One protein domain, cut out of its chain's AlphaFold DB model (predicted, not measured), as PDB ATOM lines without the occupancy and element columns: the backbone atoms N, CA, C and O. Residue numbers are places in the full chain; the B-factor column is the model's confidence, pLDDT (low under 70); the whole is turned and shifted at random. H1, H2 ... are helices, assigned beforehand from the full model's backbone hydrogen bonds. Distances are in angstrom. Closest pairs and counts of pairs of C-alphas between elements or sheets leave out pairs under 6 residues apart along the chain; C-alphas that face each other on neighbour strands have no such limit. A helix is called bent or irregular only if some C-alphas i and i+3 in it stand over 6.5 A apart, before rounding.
ATOM      1  N   LYS A 335     -28.270  37.517  12.359       55.28
ATOM      2  CA  LYS A 335     -27.674  38.344  11.306       55.28
ATOM      3  C   LYS A 335     -28.716  38.666  10.247       55.28
ATOM      4  O   LYS A 335     -29.279  37.740   9.680       55.28
ATOM      5  N   CYS A 336     -28.891  39.960   9.963       63.81
ATOM      6  CA  CYS A 336     -29.690  40.452   8.841       63.81
ATOM      7  C   CYS A 336     -29.343  39.678   7.563       63.81
ATOM      8  O   CYS A 336     -28.178  39.683   7.136       63.81
ATOM      9  N   LEU A 337     -30.336  38.997   6.993       69.56
ATOM     10  CA  LEU A 337     -30.165  38.204   5.784       69.56
ATOM     11  C   LEU A 337     -30.066  39.129   4.565       69.56
ATOM     12  O   LEU A 337     -30.906  40.000   4.349       69.56
ATOM     13  N   SER A 338     -29.037  38.943   3.731       72.69
ATOM     14  CA  SER A 338     -28.983  39.634   2.440       72.69
ATOM     15  C   SER A 338     -30.045  39.073   1.479       72.69
ATOM     16  O   SER A 338     -30.462  37.921   1.631       72.69
ATOM     17  N   PRO A 339     -30.430  39.809   0.415       73.25
ATOM     18  CA  PRO A 339     -31.301  39.270  -0.636       73.25
ATOM     19  C   PRO A 339     -30.792  37.938  -1.215       73.25
ATOM     20  O   PRO A 339     -31.578  37.094  -1.637       73.25
ATOM     21  N   GLN A 340     -29.471  37.726  -1.213       75.69
ATOM     22  CA  GLN A 340     -28.843  36.481  -1.658       75.69
ATOM     23  C   GLN A 340     -29.023  35.361  -0.631       75.69
ATOM     24  O   GLN A 340     -29.337  34.240  -1.020       75.69
ATOM     25  N   ASP A 341     -28.873  35.664   0.660       75.62
ATOM     26  CA  ASP A 341     -29.057  34.697   1.745       75.62
ATOM     27  C   ASP A 341     -30.510  34.220   1.817       75.62
ATOM     28  O   ASP A 341     -30.756  33.024   1.966       75.62
ATOM     29  N   ILE A 342     -31.472  35.130   1.621       77.69
ATOM     30  CA  ILE A 342     -32.895  34.789   1.536       77.69
ATOM     31  C   ILE A 342     -33.131  33.822   0.366       77.69
ATOM     32  O   ILE A 342     -33.707  32.757   0.555       77.69
ATOM     33  N   LEU A 343     -32.626  34.116  -0.836       78.31
ATOM     34  CA  LEU A 343     -32.811  33.216  -1.981       78.31
ATOM     35  C   LEU A 343     -32.140  31.852  -1.773       78.31
ATOM     36  O   LEU A 343     -32.755  30.827  -2.057       78.31
ATOM     37  N   VAL A 344     -30.923  31.817  -1.227       78.56
ATOM     38  CA  VAL A 344     -30.194  30.565  -0.963       78.56
ATOM     39  C   VAL A 344     -30.893  29.716   0.098       78.56
ATOM     40  O   VAL A 344     -30.960  28.498  -0.063       78.56
ATOM     41  N   THR A 345     -31.451  30.341   1.138       76.75
ATOM     42  CA  THR A 345     -32.192  29.647   2.208       76.75
ATOM     43  C   THR A 345     -33.403  28.901   1.654       76.75
ATOM     44  O   THR A 345     -33.683  27.779   2.064       76.75
ATOM     45  N   TYR A 346     -34.065  29.483   0.653       78.19
ATOM     46  CA  TYR A 346     -35.208  28.878  -0.035       78.19
ATOM     47  C   TYR A 346     -34.818  28.086  -1.299       78.19
ATOM     48  O   TYR A 346     -35.680  27.730  -2.100       78.19
ATOM     49  N   GLY A 347     -33.526  27.780  -1.488       69.06
ATOM     50  CA  GLY A 347     -33.031  26.934  -2.582       69.06
ATOM     51  C   GLY A 347     -33.028  27.590  -3.970       69.06
ATOM     52  O   GLY A 347     -32.851  26.902  -4.977       69.06
ATOM     53  N   LEU A 348     -33.199  28.909  -4.044       77.38
ATOM     54  CA  LEU A 348     -33.201  29.687  -5.280       77.38
ATOM     55  C   LEU A 348     -31.789  30.181  -5.614       77.38
ATOM     56  O   LEU A 348     -30.990  30.508  -4.738       77.38
ATOM     57  N   GLN A 349     -31.457  30.245  -6.907       69.62
ATOM     58  CA  GLN A 349     -30.120  30.668  -7.332       69.62
ATOM     59  C   GLN A 349     -29.973  32.203  -7.298       69.62
ATOM     60  O   GLN A 349     -30.647  32.878  -8.082       69.62
ATOM     61  N   PRO A 350     -29.053  32.772  -6.490       60.53
ATOM     62  CA  PRO A 350     -28.871  34.218  -6.324       60.53
ATOM     63  C   PRO A 350     -28.036  34.829  -7.465       60.53
ATOM     64  O   PRO A 350     -26.998  35.455  -7.258       60.53
ATOM     65  N   ASN A 351     -28.457  34.608  -8.709       61.12
ATOM     66  CA  ASN A 351     -27.741  35.061  -9.901       61.12
ATOM     67  C   ASN A 351     -28.488  36.229 -10.560       61.12
ATOM     68  O   ASN A 351     -29.699  36.351 -10.427       61.12
ATOM     69  N   HIS A 352     -27.823  37.021 -11.411       55.97
ATOM     70  CA  HIS A 352     -28.473  38.101 -12.193       55.97
ATOM     71  C   HIS A 352     -29.513  37.586 -13.215       55.97
ATOM     72  O   HIS A 352     -30.113  38.354 -13.960       55.97
ATOM     73  N   LYS A 353     -29.700  36.264 -13.282       56.12
ATOM     74  CA  LYS A 353     -30.724  35.571 -14.065       56.12
ATOM     75  C   LYS A 353     -31.840  34.991 -13.191       56.12
ATOM     76  O   LYS A 353     -32.622  34.201 -13.706       56.12
ATOM     77  N   ALA A 354     -31.880  35.308 -11.893       68.12
ATOM     78  CA  ALA A 354     -32.943  34.839 -11.019       68.12
ATOM     79  C   ALA A 354     -34.282  35.338 -11.562       68.12
ATOM     80  O   ALA A 354     -34.444  36.522 -11.867       68.12
ATOM     81  N   GLN A 355     -35.202  34.398 -11.723       77.19
ATOM     82  CA  GLN A 355     -36.564  34.624 -12.166       77.19
ATOM     83  C   GLN A 355     -37.447  34.104 -11.048       77.19
ATOM     84  O   GLN A 355     -37.674  32.906 -10.962       77.19
ATOM     85  N   ILE A 356     -37.863  34.998 -10.159       82.44
ATOM     86  CA  ILE A 356     -38.728  34.670  -9.033       82.44
ATOM     87  C   ILE A 356     -40.156  34.730  -9.558       82.44
ATOM     88  O   ILE A 356     -40.651  35.794  -9.942       82.44
ATOM     89  N   SER A 357     -40.804  33.576  -9.636       82.38
ATOM     90  CA  SER A 357     -42.216  33.467  -9.984       82.38
ATOM     91  C   SER A 357     -43.110  33.907  -8.815       82.38
ATOM     92  O   SER A 357     -42.674  33.928  -7.663       82.38
ATOM     93  N   PRO A 358     -44.390  34.224  -9.069       78.44
ATOM     94  CA  PRO A 358     -45.338  34.561  -8.008       78.44
ATOM     95  C   PRO A 358     -45.456  33.482  -6.917       78.44
ATOM     96  O   PRO A 358     -45.636  33.817  -5.750       78.44
ATOM     97  N   LEU A 359     -45.316  32.203  -7.280       77.12
ATOM     98  CA  LEU A 359     -45.367  31.083  -6.336       77.12
ATOM     99  C   LEU A 359     -44.095  31.001  -5.478       77.12
ATOM    100  O   LEU A 359     -44.177  30.828  -4.266       77.12
ATOM    101  N   GLU A 360     -42.924  31.186  -6.088       80.00
ATOM    102  CA  GLU A 360     -41.648  31.235  -5.364       80.00
ATOM    103  C   GLU A 360     -41.576  32.457  -4.441       80.00
ATOM    104  O   GLU A 360     -41.065  32.356  -3.331       80.00
ATOM    105  N   PHE A 361     -42.148  33.594  -4.843       85.12
ATOM    106  CA  PHE A 361     -42.236  34.775  -3.987       85.12
ATOM    107  C   PHE A 361     -43.084  34.519  -2.736       85.12
ATOM    108  O   PHE A 361     -42.656  34.864  -1.638       85.12
ATOM    109  N   LEU A 362     -44.239  33.853  -2.878       83.19
ATOM    110  CA  LEU A 362     -45.071  33.452  -1.736       83.19
ATOM    111  C   LEU A 362     -44.328  32.518  -0.772       83.19
ATOM    112  O   LEU A 362     -44.533  32.604   0.434       83.19
ATOM    113  N   HIS A 363     -43.441  31.667  -1.292       81.44
ATOM    114  CA  HIS A 363     -42.616  30.783  -0.473       81.44
ATOM    115  C   HIS A 363     -41.576  31.555   0.357       81.44
ATOM    116  O   HIS A 363     -41.294  31.164   1.483       81.44
ATOM    117  N   ILE A 364     -41.062  32.678  -0.158       85.50
ATOM    118  CA  ILE A 364     -40.085  33.542   0.528       85.50
ATOM    119  C   ILE A 364     -40.761  34.534   1.497       85.50
ATOM    120  O   ILE A 364     -40.124  35.002   2.441       85.50
ATOM    121  N   CYS A 365     -42.045  34.868   1.297       84.88
ATOM    122  CA  CYS A 365     -42.774  35.850   2.111       84.88
ATOM    123  C   CYS A 365     -42.624  35.664   3.634       84.88
ATOM    124  O   CYS A 365     -42.411  36.678   4.298       84.88
ATOM    125  N   PRO A 366     -42.674  34.443   4.207       86.62
ATOM    126  CA  PRO A 366     -42.466  34.251   5.641       86.62
ATOM    127  C   PRO A 366     -41.123  34.793   6.144       86.62
ATOM    128  O   PRO A 366     -41.094  35.398   7.208       86.62
ATOM    129  N   ALA A 367     -40.034  34.664   5.378       79.38
ATOM    130  CA  ALA A 367     -38.742  35.235   5.761       79.38
ATOM    131  C   ALA A 367     -38.725  36.763   5.679       79.38
ATOM    132  O   ALA A 367     -38.139  37.412   6.537       79.38
ATOM    133  N   ILE A 368     -39.401  37.356   4.690       82.19
ATOM    134  CA  ILE A 368     -39.520  38.819   4.583       82.19
ATOM    135  C   ILE A 368     -40.325  39.375   5.763       82.19
ATOM    136  O   ILE A 368     -39.946  40.388   6.342       82.19
ATOM    137  N   VAL A 369     -41.424  38.710   6.130       81.50
ATOM    138  CA  VAL A 369     -42.256  39.094   7.279       81.50
ATOM    139  C   VAL A 369     -41.489  38.913   8.589       81.50
ATOM    140  O   VAL A 369     -41.492  39.821   9.414       81.50
ATOM    141  N   TYR A 370     -40.765  37.802   8.743       78.56
ATOM    142  CA  TYR A 370     -39.903  37.549   9.897       78.56
ATOM    143  C   TYR A 370     -38.830  38.640  10.071       78.56
ATOM    144  O   TYR A 370     -38.643  39.153  11.174       78.56
ATOM    145  N   GLU A 371     -38.174  39.055   8.981       74.06
ATOM    146  CA  GLU A 371     -37.178  40.139   8.980       74.06
ATOM    147  C   GLU A 371     -37.789  41.526   9.263       74.06
ATOM    148  O   GLU A 371     -37.138  42.371   9.884       74.06
ATOM    149  N   LEU A 372     -39.040  41.773   8.849       72.62
ATOM    150  CA  LEU A 372     -39.773  43.004   9.178       72.62
ATOM    151  C   LEU A 372     -40.145  43.081  10.663       72.62
ATOM    152  O   LEU A 372     -40.038  44.155  11.251       72.62
ATOM    153  N   GLU A 373     -40.558  41.962  11.258       69.56
ATOM    154  CA  GLU A 373     -40.967  41.870  12.665       69.56
ATOM    155  C   GLU A 373     -39.775  41.983  13.626       69.56
ATOM    156  O   GLU A 373     -39.848  42.670  14.639       69.56
ATOM    157  N   HIS A 374     -38.644  41.349  13.304       64.44
ATOM    158  CA  HIS A 374     -37.503  41.285  14.223       64.44
ATOM    159  C   HIS A 374     -36.605  42.535  14.184       64.44
ATOM    160  O   HIS A 374     -35.658  42.626  14.961       64.44
ATOM    161  N   HIS A 375     -36.863  43.494  13.283       57.06
ATOM    162  CA  HIS A 375     -36.096  44.740  13.090       57.06
ATOM    163  C   HIS A 375     -34.562  44.572  12.936       57.06
ATOM    164  O   HIS A 375     -33.821  45.561  12.900       57.06
ATOM    165  N   SER A 376     -34.070  43.338  12.774       52.00
ATOM    166  CA  SER A 376     -32.652  42.956  12.760       52.00
ATOM    167  C   SER A 376     -31.858  43.587  11.610       52.00
ATOM    168  O   SER A 376     -30.644  43.766  11.716       52.00
ATOM    169  N   CYS A 377     -32.529  43.967  10.518       53.97
ATOM    170  CA  CYS A 377     -31.925  44.638   9.364       53.97
ATOM    171  C   CYS A 377     -31.922  46.174   9.435       53.97
ATOM    172  O   CYS A 377     -31.254  46.817   8.623       53.97
ATOM    173  N   ILE A 378     -32.617  46.782  10.403       52.78
ATOM    174  CA  ILE A 378     -32.754  48.246  10.482       52.78
ATOM    175  C   ILE A 378     -31.585  48.890  11.258       52.78
ATOM    176  O   ILE A 378     -31.363  50.096  11.144       52.78
ATOM    177  N   ARG A 379     -30.751  48.117  11.976       42.38
ATOM    178  CA  ARG A 379     -29.578  48.654  12.699       42.38
ATOM    179  C   ARG A 379     -28.355  47.735  12.623       42.38
ATOM    180  O   ARG A 379     -28.346  46.639  13.169       42.38
TER     181      ARG A 379
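What this domain is: This is residues 335 to 379 of the 700 residues of the protein "Hypothetical protein" of Timema tahoe (UniProt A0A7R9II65). Short helix H1 stands crosswise beside the middle of long, kinked helix H2, which makes the longest axis; a loop, residues 346 to 357, swings round between them at one end, and residues 374 to 379 turn back towards the first residues at the other. The printed part has 45 residues with two named helices, H1 then H2, no named strand, and the class all helix. It is only just compact, close to loose, with a radius of gyration of the C-alphas of 10.9 A, and elongated, spanning 30 by 18 by 13 A.

How they stand to each other: Look first at H1, residues 339 to 345, then at H2, residues 358 to 373. They only just touch, with 3 pairs of C-alphas within 8 A, and H2 does so with residues 364 to 367 alone. The closest C-alphas, of Ile 342 and Ala 367, are 7.2 A apart. The lines are about perpendicular, but only just, at 72 degrees. Each O i to N i+4 pair is within hydrogen-bond range in H1, and 10 of 12 in H2.

Where its parts are: Find C-alpha 339 at (-31.301, 39.270, -0.636); H1 runs 10.1 A from there. H2 runs 22.4 A to C-alpha 373 at (-40.967, 41.870, 12.665). It has a kink of 38 degrees near residue 365 and is irregular: C-alphas 363 and 366 are 7.0 A apart.

The domain as a whole: The two C-alphas farthest apart, of Leu 359 and Arg 379, are 30.3 A apart. The link from H1 to H2 is long, with 12 residues, and the printed part has no cut. Mean pLDDT of the printed part is 72.0; residues 335 to 337, 347, 349 to 354 and 373 to 379 are under 70.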